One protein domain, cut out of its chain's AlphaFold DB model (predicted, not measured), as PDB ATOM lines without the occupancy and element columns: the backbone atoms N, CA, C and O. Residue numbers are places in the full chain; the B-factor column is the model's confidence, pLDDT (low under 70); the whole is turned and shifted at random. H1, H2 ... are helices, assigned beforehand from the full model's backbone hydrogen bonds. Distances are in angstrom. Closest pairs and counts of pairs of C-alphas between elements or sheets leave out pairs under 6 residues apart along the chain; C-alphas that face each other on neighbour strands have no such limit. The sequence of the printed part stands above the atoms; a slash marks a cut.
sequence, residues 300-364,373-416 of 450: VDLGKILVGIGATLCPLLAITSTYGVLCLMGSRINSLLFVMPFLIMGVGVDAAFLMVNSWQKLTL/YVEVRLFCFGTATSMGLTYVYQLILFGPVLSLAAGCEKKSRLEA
ATOM      1  N   VAL A 300     -14.897 -25.686 -60.231       59.84
ATOM      2  CA  VAL A 300     -14.500 -26.186 -58.905       59.84
ATOM      3  C   VAL A 300     -15.404 -25.564 -57.838       59.84
ATOM      4  O   VAL A 300     -15.012 -24.682 -57.081       59.84
ATOM      5  N   ASP A 301     -16.653 -26.012 -57.796       64.25
ATOM      6  CA  ASP A 301     -17.589 -25.628 -56.749       64.25
ATOM      7  C   ASP A 301     -17.345 -26.464 -55.488       64.25
ATOM      8  O   ASP A 301     -17.234 -27.694 -55.549       64.25
ATOM      9  N   LEU A 302     -17.351 -25.802 -54.325       65.56
ATOM     10  CA  LEU A 302     -17.247 -26.438 -53.002       65.56
ATOM     11  C   LEU A 302     -18.247 -27.595 -52.829       65.56
ATOM     12  O   LEU A 302     -17.937 -28.585 -52.168       65.56
ATOM     13  N   GLY A 303     -19.417 -27.513 -53.475       65.50
ATOM     14  CA  GLY A 303     -20.423 -28.572 -53.461       65.50
ATOM     15  C   GLY A 303     -19.940 -29.893 -54.071       65.50
ATOM     16  O   GLY A 303     -20.181 -30.951 -53.497       65.50
ATOM     17  N   LYS A 304     -19.200 -29.869 -55.185       68.81
ATOM     18  CA  LYS A 304     -18.740 -31.098 -55.865       68.81
ATOM     19  C   LYS A 304     -17.608 -31.787 -55.096       68.81
ATOM     20  O   LYS A 304     -17.570 -33.014 -55.026       68.81
ATOM     21  N   ILE A 305     -16.740 -31.003 -54.449       72.38
ATOM     22  CA  ILE A 305     -15.718 -31.518 -53.523       72.38
ATOM     23  C   ILE A 305     -16.390 -32.174 -52.307       72.38
ATOM     24  O   ILE A 305     -15.989 -33.264 -51.897       72.38
ATOM     25  N   LEU A 306     -17.454 -31.563 -51.774       72.94
ATOM     26  CA  LEU A 306     -18.215 -32.108 -50.649       72.94
ATOM     27  C   LEU A 306     -18.867 -33.459 -50.990       72.94
ATOM     28  O   LEU A 306     -18.845 -34.371 -50.164       72.94
ATOM     29  N   VAL A 307     -19.378 -33.625 -52.216       71.31
ATOM     30  CA  VAL A 307     -19.907 -34.912 -52.709       71.31
ATOM     31  C   VAL A 307     -18.806 -35.973 -52.801       71.31
ATOM     32  O   VAL A 307     -19.030 -37.114 -52.405       71.31
ATOM     33  N   GLY A 308     -17.606 -35.602 -53.252       69.50
ATOM     34  CA  GLY A 308     -16.436 -36.488 -53.278       69.50
ATOM     35  C   GLY A 308     -16.002 -36.988 -51.901       69.50
ATOM     36  O   GLY A 308     -15.769 -38.183 -51.696       69.50
ATOM     37  N   ILE A 309     -15.936 -36.070 -50.936       76.75
ATOM     38  CA  ILE A 309     -15.624 -36.396 -49.540       76.75
ATOM     39  C   ILE A 309     -16.741 -37.259 -48.945       76.75
ATOM     40  O   ILE A 309     -16.455 -38.267 -48.306       76.75
ATOM     41  N   GLY A 310     -18.010 -36.937 -49.208       73.75
ATOM     42  CA  GLY A 310     -19.146 -37.745 -48.763       73.75
ATOM     43  C   GLY A 310     -19.116 -39.172 -49.321       73.75
ATOM     44  O   GLY A 310     -19.322 -40.126 -48.572       73.75
ATOM     45  N   ALA A 311     -18.793 -39.331 -50.607       73.19
ATOM     46  CA  ALA A 311     -18.723 -40.632 -51.272       73.19
ATOM     47  C   ALA A 311     -17.602 -41.530 -50.725       73.19
ATOM     48  O   ALA A 311     -17.777 -42.742 -50.641       73.19
ATOM     49  N   THR A 312     -16.470 -40.948 -50.325       77.12
ATOM     50  CA  THR A 312     -15.348 -41.695 -49.729       77.12
ATOM     51  C   THR A 312     -15.540 -41.939 -48.235       77.12
ATOM     52  O   THR A 312     -15.242 -43.027 -47.752       77.12
ATOM     53  N   LEU A 313     -16.093 -40.978 -47.490       83.25
ATOM     54  CA  LEU A 313     -16.287 -41.082 -46.044       83.25
ATOM     55  C   LEU A 313     -17.376 -42.095 -45.654       83.25
ATOM     56  O   LEU A 313     -17.249 -42.744 -44.617       83.25
ATOM     57  N   CYS A 314     -18.417 -42.276 -46.473       80.06
ATOM     58  CA  CYS A 314     -19.512 -43.205 -46.161       80.06
ATOM     59  C   CYS A 314     -19.038 -44.671 -46.011       80.06
ATOM     60  O   CYS A 314     -19.288 -45.257 -44.952       80.06
ATOM     61  N   PRO A 315     -18.302 -45.270 -46.974       83.81
ATOM     62  CA  PRO A 315     -17.708 -46.597 -46.795       83.81
ATOM     63  C   PRO A 315     -16.725 -46.673 -45.616       83.81
ATOM     64  O   PRO A 315     -16.705 -47.669 -44.898       83.81
ATOM     65  N   LEU A 316     -15.940 -45.618 -45.361       86.88
ATOM     66  CA  LEU A 316     -14.989 -45.585 -44.238       86.88
ATOM     67  C   LEU A 316     -15.695 -45.659 -42.875       86.88
ATOM     68  O   LEU A 316     -15.264 -46.395 -41.981       86.88
ATOM     69  N   LEU A 317     -16.808 -44.941 -42.721       88.50
ATOM     70  CA  LEU A 317     -17.642 -45.001 -41.520       88.50
ATOM     71  C   LEU A 317     -18.329 -46.367 -41.373       88.50
ATOM     72  O   LEU A 317     -18.391 -46.905 -40.269       88.50
ATOM     73  N   ALA A 318     -18.776 -46.977 -42.475       88.19
ATOM     74  CA  ALA A 318     -19.352 -48.324 -42.461       88.19
ATOM     75  C   ALA A 318     -18.349 -49.383 -41.990       88.19
ATOM     76  O   ALA A 318     -18.655 -50.194 -41.112       88.19
ATOM     77  N   ILE A 319     -17.135 -49.348 -42.539       89.19
ATOM     78  CA  ILE A 319     -16.058 -50.283 -42.206       89.19
ATOM     79  C   ILE A 319     -15.664 -50.139 -40.732       89.19
ATOM     80  O   ILE A 319     -15.631 -51.133 -40.006       89.19
ATOM     81  N   THR A 320     -15.415 -48.915 -40.261       91.06
ATOM     82  CA  THR A 320     -15.030 -48.665 -38.859       91.06
ATOM     83  C   THR A 320     -16.138 -49.051 -37.878       91.06
ATOM     84  O   THR A 320     -15.859 -49.709 -36.876       91.06
ATOM     85  N   SER A 321     -17.398 -48.741 -38.201       92.44
ATOM     86  CA  SER A 321     -18.567 -49.165 -37.421       92.44
ATOM     87  C   SER A 321     -18.683 -50.692 -37.349       92.44
ATOM     88  O   SER A 321     -18.902 -51.248 -36.274       92.44
ATOM     89  N   THR A 322     -18.417 -51.397 -38.453       90.81
ATOM     90  CA  THR A 322     -18.435 -52.871 -38.487       90.81
ATOM     91  C   THR A 322     -17.383 -53.473 -37.562       90.81
ATOM     92  O   THR A 322     -17.706 -54.356 -36.770       90.81
ATOM     93  N   TYR A 323     -16.139 -52.986 -37.610       89.88
ATOM     94  CA  TYR A 323     -15.105 -53.428 -36.670       89.88
ATOM     95  C   TYR A 323     -15.503 -53.144 -35.217       89.88
ATOM     96  O   TYR A 323     -15.287 -53.989 -34.352       89.88
ATOM     97  N   GLY A 324     -16.132 -51.994 -34.950       90.50
ATOM     98  CA  GLY A 324     -16.676 -51.659 -33.634       90.50
ATOM     99  C   GLY A 324     -17.737 -52.653 -33.158       90.50
ATOM    100  O   GLY A 324     -17.637 -53.166 -32.046       90.50
ATOM    101  N   VAL A 325     -18.711 -52.987 -34.010       89.94
ATOM    102  CA  VAL A 325     -19.762 -53.975 -33.708       89.94
ATOM    103  C   VAL A 325     -19.162 -55.360 -33.456       89.94
ATOM    104  O   VAL A 325     -19.519 -56.002 -32.472       89.94
ATOM    105  N   LEU A 326     -18.207 -55.806 -34.277       86.75
ATOM    106  CA  LEU A 326     -17.553 -57.109 -34.100       86.75
ATOM    107  C   LEU A 326     -16.743 -57.184 -32.796       86.75
ATOM    108  O   LEU A 326     -16.797 -58.204 -32.105       86.75
ATOM    109  N   CYS A 327     -16.062 -56.096 -32.420       85.88
ATOM    110  CA  CYS A 327     -15.387 -55.976 -31.128       85.88
ATOM    111  C   CYS A 327     -16.375 -56.012 -29.953       85.88
ATOM    112  O   CYS A 327     -16.104 -56.675 -28.954       85.88
ATOM    113  N   LEU A 328     -17.523 -55.331 -30.061       85.75
ATOM    114  CA  LEU A 328     -18.564 -55.335 -29.024       85.75
ATOM    115  C   LEU A 328     -19.222 -56.709 -28.864       85.75
ATOM    116  O   LEU A 328     -19.567 -57.097 -27.752       85.75
ATOM    117  N   MET A 329     -19.344 -57.470 -29.953       82.62
ATOM    118  CA  MET A 329     -19.794 -58.865 -29.922       82.62
ATOM    119  C   MET A 329     -18.743 -59.828 -29.338       82.62
ATOM    120  O   MET A 329     -18.996 -61.029 -29.262       82.62
ATOM    121  N   GLY A 330     -17.567 -59.331 -28.935       76.75
ATOM    122  CA  GLY A 330     -16.492 -60.137 -28.356       76.75
ATOM    123  C   GLY A 330     -15.804 -61.060 -29.363       76.75
ATOM    124  O   GLY A 330     -15.141 -62.017 -28.962       76.75
ATOM    125  N   SER A 331     -15.961 -60.804 -30.665       74.38
ATOM    126  CA  SER A 331     -15.331 -61.624 -31.696       74.38
ATOM    127  C   SER A 331     -13.858 -61.257 -31.873       74.38
ATOM    128  O   SER A 331     -13.491 -60.081 -31.841       74.38
ATOM    129  N   ARG A 332     -12.996 -62.263 -32.060       73.19
ATOM    130  CA  ARG A 332     -11.563 -62.044 -32.314       73.19
ATOM    131  C   ARG A 332     -11.370 -61.543 -33.744       73.19
ATOM    132  O   ARG A 332     -11.935 -62.107 -34.678       73.19
ATOM    133  N   ILE A 333     -10.578 -60.488 -33.920       73.75
ATOM    134  CA  ILE A 333     -10.297 -59.936 -35.249       73.75
ATOM    135  C   ILE A 333      -9.231 -60.808 -35.906       73.75
ATOM    136  O   ILE A 333      -8.065 -60.749 -35.528       73.75
ATOM    137  N   ASN A 334      -9.650 -61.588 -36.899       75.12
ATOM    138  CA  ASN A 334      -8.748 -62.385 -37.720       75.12
ATOM    139  C   ASN A 334      -8.009 -61.506 -38.742       75.12
ATOM    140  O   ASN A 334      -8.578 -60.552 -39.284       75.12
ATOM    141  N   SER A 335      -6.776 -61.878 -39.075       78.06
ATOM    142  CA  SER A 335      -6.007 -61.338 -40.200       78.06
ATOM    143  C   SER A 335      -6.772 -61.285 -41.533       78.06
ATOM    144  O   SER A 335      -6.620 -60.311 -42.274       78.06
ATOM    145  N   LEU A 336      -7.659 -62.249 -41.823       77.75
ATOM    146  CA  LEU A 336      -8.524 -62.216 -43.018       77.75
ATOM    147  C   LEU A 336      -9.490 -61.024 -43.033       77.75
ATOM    148  O   LEU A 336      -9.847 -60.524 -44.103       77.75
ATOM    149  N   LEU A 337      -9.898 -60.529 -41.861       80.62
ATOM    150  CA  LEU A 337     -10.795 -59.382 -41.766       80.62
ATOM    151  C   LEU A 337     -10.114 -58.102 -42.273       80.62
ATOM    152  O   LEU A 337     -10.800 -57.241 -42.810       80.62
ATOM    153  N   PHE A 338      -8.778 -58.006 -42.247       81.81
ATOM    154  CA  PHE A 338      -8.047 -56.860 -42.808       81.81
ATOM    155  C   PHE A 338      -8.176 -56.709 -44.330       81.81
ATOM    156  O   PHE A 338      -7.898 -55.631 -44.854       81.81
ATOM    157  N   VAL A 339      -8.646 -57.738 -45.042       82.75
ATOM    158  CA  VAL A 339      -8.948 -57.671 -46.484       82.75
ATOM    159  C   VAL A 339     -10.325 -57.045 -46.750       82.75
ATOM    160  O   VAL A 339     -10.571 -56.494 -47.825       82.75
ATOM    161  N   MET A 340     -11.225 -57.067 -45.760       84.12
ATOM    162  CA  MET A 340     -12.596 -56.555 -45.864       84.12
ATOM    163  C   MET A 340     -12.690 -55.094 -46.364       84.12
ATOM    164  O   MET A 340     -13.505 -54.845 -47.251       84.12
ATOM    165  N   PRO A 341     -11.878 -54.124 -45.888       82.44
ATOM    166  CA  PRO A 341     -11.961 -52.725 -46.328       82.44
ATOM    167  C   PRO A 341     -11.655 -52.528 -47.816       82.44
ATOM    168  O   PRO A 341     -12.316 -51.734 -48.480       82.44
ATOM    169  N   PHE A 342     -10.677 -53.268 -48.346       78.69
ATOM    170  CA  PHE A 342     -10.343 -53.263 -49.772       78.69
ATOM    171  C   PHE A 342     -11.513 -53.795 -50.601       78.69
ATOM    172  O   PHE A 342     -11.914 -53.173 -51.584       78.69
ATOM    173  N   LEU A 343     -12.092 -54.917 -50.164       78.44
ATOM    174  CA  LEU A 343     -13.225 -55.515 -50.854       78.44
ATOM    175  C   LEU A 343     -14.411 -54.565 -50.876       78.44
ATOM    176  O   LEU A 343     -14.950 -54.348 -51.943       78.44
ATOM    177  N   ILE A 344     -14.784 -53.942 -49.760       79.25
ATOM    178  CA  ILE A 344     -15.965 -53.064 -49.707       79.25
ATOM    179  C   ILE A 344     -15.768 -51.779 -50.511       79.25
ATOM    180  O   ILE A 344     -16.706 -51.310 -51.147       79.25
ATOM    181  N   MET A 345     -14.562 -51.206 -50.523       76.69
ATOM    182  CA  MET A 345     -14.314 -50.026 -51.354       76.69
ATOM    183  C   MET A 345     -14.315 -50.361 -52.854       76.69
ATOM    184  O   MET A 345     -14.637 -49.491 -53.660       76.69
ATOM    185  N   GLY A 346     -13.954 -51.589 -53.248       72.12
ATOM    186  CA  GLY A 346     -13.946 -52.017 -54.659       72.12
ATOM    187  C   GLY A 346     -15.278 -52.592 -55.130       72.12
ATOM    188  O   GLY A 346     -15.687 -52.416 -56.277       72.12
ATOM    189  N   VAL A 347     -15.971 -53.263 -54.223       70.06
ATOM    190  CA  VAL A 347     -17.267 -53.892 -54.411       70.06
ATOM    191  C   VAL A 347     -18.326 -52.877 -54.006       70.06
ATOM    192  O   VAL A 347     -18.768 -52.819 -52.863       70.06
ATOM    193  N   GLY A 348     -18.753 -52.061 -54.967       60.81
ATOM    194  CA  GLY A 348     -20.038 -51.374 -54.845       60.81
ATOM    195  C   GLY A 348     -21.194 -52.371 -54.638       60.81
ATOM    196  O   GLY A 348     -21.013 -53.588 -54.667       60.81
ATOM    197  N   VAL A 349     -22.412 -51.850 -54.488       51.19
ATOM    198  CA  VAL A 349     -23.656 -52.602 -54.197       51.19
ATOM    199  C   VAL A 349     -23.911 -53.808 -55.139       51.19
ATOM    200  O   VAL A 349     -24.607 -54.748 -54.767       51.19
ATOM    201  N   ASP A 350     -23.297 -53.835 -56.326       55.09
ATOM    202  CA  ASP A 350     -23.466 -54.858 -57.368       55.09
ATOM    203  C   ASP A 350     -23.060 -56.292 -56.944       55.09
ATOM    204  O   ASP A 350     -23.779 -57.256 -57.219       55.09
ATOM    205  N   ALA A 351     -21.970 -56.491 -56.185       53.19
ATOM    206  CA  ALA A 351     -21.569 -57.870 -55.857       53.19
ATOM    207  C   ALA A 351     -22.389 -58.517 -54.730       53.19
ATOM    208  O   ALA A 351     -22.328 -59.738 -54.572       53.19
ATOM    209  N   ALA A 352     -23.208 -57.755 -53.993       51.56
ATOM    210  CA  ALA A 352     -24.181 -58.336 -53.068       51.56
ATOM    211  C   ALA A 352     -25.220 -59.177 -53.833       51.56
ATOM    212  O   ALA A 352     -25.546 -60.288 -53.409       51.56
ATOM    213  N   PHE A 353     -25.652 -58.721 -55.016       53.12
ATOM    214  CA  PHE A 353     -26.554 -59.480 -55.888       53.12
ATOM    215  C   PHE A 353     -25.881 -60.731 -56.472       53.12
ATOM    216  O   PHE A 353     -26.487 -61.806 -56.491       53.12
ATOM    217  N   LEU A 354     -24.608 -60.640 -56.877       52.62
ATOM    218  CA  LEU A 354     -23.837 -61.803 -57.344       52.62
ATOM    219  C   LEU A 354     -23.594 -62.834 -56.228       52.62
ATOM    220  O   LEU A 354     -23.667 -64.043 -56.479       52.62
ATOM    221  N   MET A 355     -23.355 -62.379 -54.995       56.34
ATOM    222  CA  MET A 355     -23.151 -63.242 -53.828       56.34
ATOM    223  C   MET A 355     -24.452 -63.929 -53.394       56.34
ATOM    224  O   MET A 355     -24.436 -65.130 -53.132       56.34
ATOM    225  N   VAL A 356     -25.590 -63.224 -53.411       55.75
ATOM    226  CA  VAL A 356     -26.916 -63.810 -53.136       55.75
ATOM    227  C   VAL A 356     -27.303 -64.837 -54.202       55.75
ATOM    228  O   VAL A 356     -27.730 -65.935 -53.850       55.75
ATOM    229  N   ASN A 357     -27.081 -64.551 -55.488       65.31
ATOM    230  CA  ASN A 357     -27.322 -65.513 -56.574       65.31
ATOM    231  C   ASN A 357     -26.452 -66.778 -56.420       65.31
ATOM    232  O   ASN A 357     -26.908 -67.904 -56.623       65.31
ATOM    233  N   SER A 358     -25.193 -66.609 -56.011       65.19
ATOM    234  CA  SER A 358     -24.281 -67.730 -55.753       65.19
ATOM    235  C   SER A 358     -24.696 -68.535 -54.512       65.19
ATOM    236  O   SER A 358     -24.699 -69.765 -54.558       65.19
ATOM    237  N   TRP A 359     -25.130 -67.865 -53.438       61.81
ATOM    238  CA  TRP A 359     -25.667 -68.487 -52.220       61.81
ATOM    239  C   TRP A 359     -26.947 -69.284 -52.486       61.81
ATOM    240  O   TRP A 359     -27.071 -70.427 -52.043       61.81
ATOM    241  N   GLN A 360     -27.876 -68.716 -53.260       66.56
ATOM    242  CA  GLN A 360     -29.111 -69.381 -53.686       66.56
ATOM    243  C   GLN A 360     -28.810 -70.654 -54.490       66.56
ATOM    244  O   GLN A 360     -29.420 -71.698 -54.260       66.56
ATOM    245  N   LYS A 361     -27.807 -70.625 -55.378       67.25
ATOM    246  CA  LYS A 361     -27.365 -71.820 -56.120       67.25
ATOM    247  C   LYS A 361     -26.764 -72.905 -55.220       67.25
ATOM    248  O   LYS A 361     -26.931 -74.089 -55.513       67.25
ATOM    249  N   LEU A 362     -26.071 -72.527 -54.145       61.41
ATOM    250  CA  LEU A 362     -25.487 -73.475 -53.186       61.41
ATOM    251  C   LEU A 362     -26.550 -74.110 -52.281       61.41
ATOM    252  O   LEU A 362     -26.515 -75.321 -52.063       61.41
ATOM    253  N   THR A 363     -27.530 -73.325 -51.824       60.41
ATOM    254  CA  THR A 363     -28.670 -73.830 -51.035       60.41
ATOM    255  C   THR A 363     -29.554 -74.769 -51.855       60.41
ATOM    256  O   THR A 363     -29.939 -75.826 -51.360       60.41
ATOM    257  N   LEU A 364     -29.791 -74.464 -53.136       62.31
ATOM    258  CA  LEU A 364     -30.535 -75.343 -54.052       62.31
ATOM    259  C   LEU A 364     -29.820 -76.672 -54.349       62.31
ATOM    260  O   LEU A 364     -30.480 -77.669 -54.628       62.31
ATOM    261  N   TYR A 373     -15.347 -73.008 -42.028       72.81
ATOM    262  CA  TYR A 373     -14.285 -72.556 -41.154       72.81
ATOM    263  C   TYR A 373     -14.727 -71.270 -40.438       72.81
ATOM    264  O   TYR A 373     -15.312 -70.366 -41.047       72.81
ATOM    265  N   VAL A 374     -14.503 -71.222 -39.120       76.19
ATOM    266  CA  VAL A 374     -15.018 -70.163 -38.228       76.19
ATOM    267  C   VAL A 374     -14.541 -68.795 -38.688       76.19
ATOM    268  O   VAL A 374     -15.317 -67.843 -38.747       76.19
ATOM    269  N   GLU A 375     -13.283 -68.737 -39.106       78.62
ATOM    270  CA  GLU A 375     -12.651 -67.549 -39.651       78.62
ATOM    271  C   GLU A 375     -13.383 -66.965 -40.867       78.62
ATOM    272  O   GLU A 375     -13.558 -65.748 -40.944       78.62
ATOM    273  N   VAL A 376     -13.879 -67.800 -41.788       80.62
ATOM    274  CA  VAL A 376     -14.624 -67.291 -42.950       80.62
ATOM    275  C   VAL A 376     -16.085 -67.045 -42.672       80.62
ATOM    276  O   VAL A 376     -16.632 -66.100 -43.232       80.62
ATOM    277  N   ARG A 377     -16.709 -67.778 -41.744       80.06
ATOM    278  CA  ARG A 377     -18.031 -67.375 -41.238       80.06
ATOM    279  C   ARG A 377     -17.976 -65.958 -40.665       80.06
ATOM    280  O   ARG A 377     -18.832 -65.138 -40.996       80.06
ATOM    281  N   LEU A 378     -16.947 -65.653 -39.874       81.62
ATOM    282  CA  LEU A 378     -16.746 -64.322 -39.308       81.62
ATOM    283  C   LEU A 378     -16.482 -63.268 -40.391       81.62
ATOM    284  O   LEU A 378     -17.070 -62.190 -40.352       81.62
ATOM    285  N   PHE A 379     -15.650 -63.587 -41.381       84.56
ATOM    286  CA  PHE A 379     -15.398 -62.712 -42.525       84.56
ATOM    287  C   PHE A 379     -16.673 -62.417 -43.339       84.56
ATOM    288  O   PHE A 379     -16.949 -61.262 -43.662       84.56
ATOM    289  N   CYS A 380     -17.491 -63.431 -43.637       82.50
ATOM    290  CA  CYS A 380     -18.771 -63.267 -44.332       82.50
ATOM    291  C   CYS A 380     -19.767 -62.439 -43.511       82.50
ATOM    292  O   CYS A 380     -20.442 -61.562 -44.046       82.50
ATOM    293  N   PHE A 381     -19.841 -62.676 -42.202       84.50
ATOM    294  CA  PHE A 381     -20.701 -61.897 -41.315       84.50
ATOM    295  C   PHE A 381     -20.255 -60.428 -41.222       84.50
ATOM    296  O   PHE A 381     -21.084 -59.519 -41.311       84.50
ATOM    297  N   GLY A 382     -18.946 -60.186 -41.104       86.75
ATOM    298  CA  GLY A 382     -18.364 -58.845 -41.103       86.75
ATOM    299  C   GLY A 382     -18.620 -58.104 -42.415       86.75
ATOM    300  O   GLY A 382     -19.156 -56.999 -42.404       86.75
ATOM    301  N   THR A 383     -18.326 -58.735 -43.554       85.31
ATOM    302  CA  THR A 383     -18.569 -58.150 -44.886       85.31
ATOM    303  C   THR A 383     -20.049 -57.832 -45.110       85.31
ATOM    304  O   THR A 383     -20.360 -56.723 -45.540       85.31
ATOM    305  N   ALA A 384     -20.969 -58.733 -44.751       84.31
ATOM    306  CA  ALA A 384     -22.411 -58.500 -44.870       84.31
ATOM    307  C   ALA A 384     -22.891 -57.329 -43.996       84.31
ATOM    308  O   ALA A 384     -23.615 -56.452 -44.471       84.31
ATOM    309  N   THR A 385     -22.446 -57.280 -42.736       88.00
ATOM    310  CA  THR A 385     -22.775 -56.183 -41.810       88.00
ATOM    311  C   THR A 385     -22.253 -54.850 -42.342       88.00
ATOM    312  O   THR A 385     -22.969 -53.849 -42.330       88.00
ATOM    313  N   SER A 386     -21.038 -54.843 -42.889       88.81
ATOM    314  CA  SER A 386     -20.436 -53.638 -43.449       88.81
ATOM    315  C   SER A 386     -21.112 -53.156 -44.725       88.81
ATOM    316  O   SER A 386     -21.329 -51.955 -44.879       88.81
ATOM    317  N   MET A 387     -21.527 -54.063 -45.610       84.56
ATOM    318  CA  MET A 387     -22.335 -53.718 -46.785       84.56
ATOM    319  C   MET A 387     -23.688 -53.123 -46.374       84.56
ATOM    320  O   MET A 387     -24.091 -52.092 -46.914       84.56
ATOM    321  N   GLY A 388     -24.354 -53.714 -45.376       84.12
ATOM    322  CA  GLY A 388     -25.603 -53.184 -44.826       84.12
ATOM    323  C   GLY A 388     -25.438 -51.776 -44.252       84.12
ATOM    324  O   GLY A 388     -26.205 -50.873 -44.587       84.12
ATOM    325  N   LEU A 389     -24.393 -51.551 -43.451       88.50
ATOM    326  CA  LEU A 389     -24.083 -50.226 -42.908       88.50
ATOM    327  C   LEU A 389     -23.680 -49.224 -43.993       88.50
ATOM    328  O   LEU A 389     -24.050 -48.057 -43.902       88.50
ATOM    329  N   THR A 390     -22.974 -49.665 -45.036       85.69
ATOM    330  CA  THR A 390     -22.629 -48.816 -46.187       85.69
ATOM    331  C   THR A 390     -23.892 -48.320 -46.877       85.69
ATOM    332  O   THR A 390     -24.014 -47.124 -47.126       85.69
ATOM    333  N   TYR A 391     -24.864 -49.206 -47.109       83.12
ATOM    334  CA  TYR A 391     -26.153 -48.837 -47.693       83.12
ATOM    335  C   TYR A 391     -26.928 -47.847 -46.809       83.12
ATOM    336  O   TYR A 391     -27.414 -46.827 -47.294       83.12
ATOM    337  N   VAL A 392     -26.986 -48.097 -45.496       86.81
ATOM    338  CA  VAL A 392     -27.653 -47.198 -44.538       86.81
ATOM    339  C   VAL A 392     -26.988 -45.818 -44.512       86.81
ATOM    340  O   VAL A 392     -27.682 -44.805 -44.612       86.81
ATOM    341  N   TYR A 393     -25.657 -45.750 -44.428       86.00
ATOM    342  CA  TYR A 393     -24.938 -44.475 -44.467       86.00
ATOM    343  C   TYR A 393     -25.089 -43.771 -45.813       86.00
ATOM    344  O   TYR A 393     -25.223 -42.550 -45.840       86.00
ATOM    345  N   GLN A 394     -25.149 -44.513 -46.916       80.06
ATOM    346  CA  GLN A 394     -25.412 -43.933 -48.224       80.06
ATOM    347  C   GLN A 394     -26.815 -43.318 -48.295       80.06
ATOM    348  O   GLN A 394     -26.954 -42.205 -48.781       80.06
ATOM    349  N   LEU A 395     -27.854 -43.955 -47.751       80.00
ATOM    350  CA  LEU A 395     -29.193 -43.351 -47.728       80.00
ATOM    351  C   LEU A 395     -29.278 -42.128 -46.802       80.00
ATOM    352  O   LEU A 395     -29.868 -41.113 -47.172       80.00
ATOM    353  N   ILE A 396     -28.692 -42.214 -45.606       85.31
ATOM    354  CA  ILE A 396     -28.864 -41.196 -44.557       85.31
ATOM    355  C   ILE A 396     -27.931 -39.998 -44.748       85.31
ATOM    356  O   ILE A 396     -28.357 -38.866 -44.536       85.31
ATOM    357  N   LEU A 397     -26.664 -40.213 -45.118       78.94
ATOM    358  CA  LEU A 397     -25.660 -39.144 -45.198       78.94
ATOM    359  C   LEU A 397     -25.533 -38.563 -46.605       78.94
ATOM    360  O   LEU A 397     -25.325 -37.358 -46.746       78.94
ATOM    361  N   PHE A 398     -25.693 -39.374 -47.653       72.69
ATOM    362  CA  PHE A 398     -25.500 -38.889 -49.020       72.69
ATOM    363  C   PHE A 398     -26.598 -37.904 -49.445       72.69
ATOM    364  O   PHE A 398     -26.297 -36.910 -50.099       72.69
ATOM    365  N   GLY A 399     -27.851 -38.119 -49.024       75.38
ATOM    366  CA  GLY A 399     -28.970 -37.212 -49.313       75.38
ATOM    367  C   GLY A 399     -28.747 -35.781 -48.790       75.38
ATOM    368  O   GLY A 399     -28.768 -34.837 -49.584       75.38
ATOM    369  N   PRO A 400     -28.468 -35.591 -47.487       81.56
ATOM    370  CA  PRO A 400     -28.118 -34.287 -46.926       81.56
ATOM    371  C   PRO A 400     -26.870 -33.663 -47.556       81.56
ATOM    372  O   PRO A 400     -26.869 -32.464 -47.836       81.56
ATOM    373  N   VAL A 401     -25.825 -34.453 -47.833       73.81
ATOM    374  CA  VAL A 401     -24.596 -33.960 -48.485       73.81
ATOM    375  C   VAL A 401     -24.882 -33.453 -49.900       73.81
ATOM    376  O   VAL A 401     -24.409 -32.377 -50.262       73.81
ATOM    377  N   LEU A 402     -25.703 -34.165 -50.678       73.31
ATOM    378  CA  LEU A 402     -26.157 -33.713 -51.996       73.31
ATOM    379  C   LEU A 402     -27.017 -32.450 -51.905       73.31
ATOM    380  O   LEU A 402     -26.834 -31.530 -52.700       73.31
ATOM    381  N   SER A 403     -27.928 -32.374 -50.931       77.75
ATOM    382  CA  SER A 403     -28.762 -31.186 -50.722       77.75
ATOM    383  C   SER A 403     -27.922 -29.956 -50.366       77.75
ATOM    384  O   SER A 403     -28.185 -28.862 -50.871       77.75
ATOM    385  N   LEU A 404     -26.903 -30.118 -49.516       79.38
ATOM    386  CA  LEU A 404     -25.956 -29.055 -49.174       79.38
ATOM    387  C   LEU A 404     -25.099 -28.665 -50.382       79.38
ATOM    388  O   LEU A 404     -24.940 -27.477 -50.658       79.38
ATOM    389  N   ALA A 405     -24.613 -29.645 -51.142       71.88
ATOM    390  CA  ALA A 405     -23.842 -29.409 -52.356       71.88
ATOM    391  C   ALA A 405     -24.642 -28.622 -53.408       71.88
ATOM    392  O   ALA A 405     -24.133 -27.639 -53.947       71.88
ATOM    393  N   ALA A 406     -25.906 -28.990 -53.637       72.56
ATOM    394  CA  ALA A 406     -26.811 -28.283 -54.543       72.56
ATOM    395  C   ALA A 406     -27.128 -26.856 -54.055       72.56
ATOM    396  O   ALA A 406     -27.229 -25.922 -54.854       72.56
ATOM    397  N   GLY A 407     -27.249 -26.662 -52.736       74.81
ATOM    398  CA  GLY A 407     -27.399 -25.338 -52.126       74.81
ATOM    399  C   GLY A 407     -26.174 -24.444 -52.346       74.81
ATOM    400  O   GLY A 407     -26.321 -23.282 -52.734       74.81
ATOM    401  N   CYS A 408     -24.971 -24.992 -52.162       70.19
ATOM    402  CA  CYS A 408     -23.713 -24.297 -52.437       70.19
ATOM    403  C   CYS A 408     -23.567 -23.943 -53.922       70.19
ATOM    404  O   CYS A 408     -23.227 -22.807 -54.231       70.19
ATOM    405  N   GLU A 409     -23.897 -24.859 -54.836       68.38
ATOM    406  CA  GLU A 409     -23.859 -24.599 -56.282       68.38
ATOM    407  C   GLU A 409     -24.834 -23.480 -56.686       68.38
ATOM    408  O   GLU A 409     -24.495 -22.592 -57.474       68.38
ATOM    409  N   LYS A 410     -26.037 -23.454 -56.095       69.44
ATOM    410  CA  LYS A 410     -27.005 -22.373 -56.323       69.44
ATOM    411  C   LYS A 410     -26.466 -21.019 -55.852       69.44
ATOM    412  O   LYS A 410     -26.674 -20.031 -56.553       69.44
ATOM    413  N   LYS A 411     -25.771 -20.969 -54.710       65.69
ATOM    414  CA  LYS A 411     -25.145 -19.745 -54.183       65.69
ATOM    415  C   LYS A 411     -23.984 -19.273 -55.065       65.69
ATOM    416  O   LYS A 411     -24.013 -18.121 -55.487       65.69
ATOM    417  N   SER A 412     -23.062 -20.164 -55.444       60.66
ATOM    418  CA  SER A 412     -21.971 -19.854 -56.387       60.66
ATOM    419  C   SER A 412     -22.506 -19.296 -57.710       60.66
ATOM    420  O   SER A 412     -21.981 -18.327 -58.253       60.66
ATOM    421  N   ARG A 413     -23.605 -19.868 -58.224       60.50
ATOM    422  CA  ARG A 413     -24.247 -19.419 -59.468       60.50
ATOM    423  C   ARG A 413     -24.959 -18.066 -59.342       60.50
ATOM    424  O   ARG A 413     -25.106 -17.378 -60.351       60.50
ATOM    425  N   LEU A 414     -25.442 -17.706 -58.151       62.16
ATOM    426  CA  LEU A 414     -26.053 -16.400 -57.872       62.16
ATOM    427  C   LEU A 414     -24.978 -15.317 -57.715       62.16
ATOM    428  O   LEU A 414     -25.078 -14.286 -58.371       62.16
ATOM    429  N   GLU A 415     -23.910 -15.591 -56.965       59.94
ATOM    430  CA  GLU A 415     -22.762 -14.680 -56.817       59.94
ATOM    431  C   GLU A 415     -22.041 -14.450 -58.159       59.94
ATOM    432  O   GLU A 415     -21.686 -13.320 -58.491       59.94
ATOM    433  N   ALA A 416     -21.921 -15.486 -58.999       58.53
ATOM    434  CA  ALA A 416     -21.401 -15.349 -60.360       58.53
ATOM    435  C   ALA A 416     -22.305 -14.504 -61.277       58.53
ATOM    436  O   ALA A 416     -21.802 -13.893 -62.213       58.53
TER     437      ALA A 416
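What this domain is: This is residues 300 to 364 and 373 to 416 of the 450 residues of the protein "SSD domain-containing protein" of Ancylostoma caninum (UniProt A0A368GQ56). Long helices H1 and H4 run side by side, opposite ways; short H2 packs on H4, and residues 353 to 364 of H3 stick out. The printed part has 109 residues with four named helices, all helix. It is loose, with a radius of gyration of the C-alphas of 17.8 A, spanning 61 by 32 by 19 A.

Where its parts are: Find C-alpha 302 at (-17.247, -26.438, -53.002); there begins H1, residues 302 to 328, 37.6 A long. Next come H2, residues 335 to 346, and H3, residues 350 to 364. H4, residues 374 to 416, runs 59.5 A to C-alpha 416 at (-21.401, -15.349, -60.360).

How they stand to each other: H1, H2 and H4 form a bundle, side by side. H1 touches H4, closest at the C-alphas of Gly 303 and Ala 405, 3.7 A. H2 touches H4, closest at the C-alphas of Leu 337 and Phe 379, 5.7 A. In H2, 4 of 8 O i to N i+4 pairs are within hydrogen-bond range, in H4 37 of 39.

The domain as a whole: Residues 365 to 372 are not printed; C-alphas 364 and 373 are 20.9 A apart. In the model 31 printed residues have pLDDT under 70, among them residues 348 to 364.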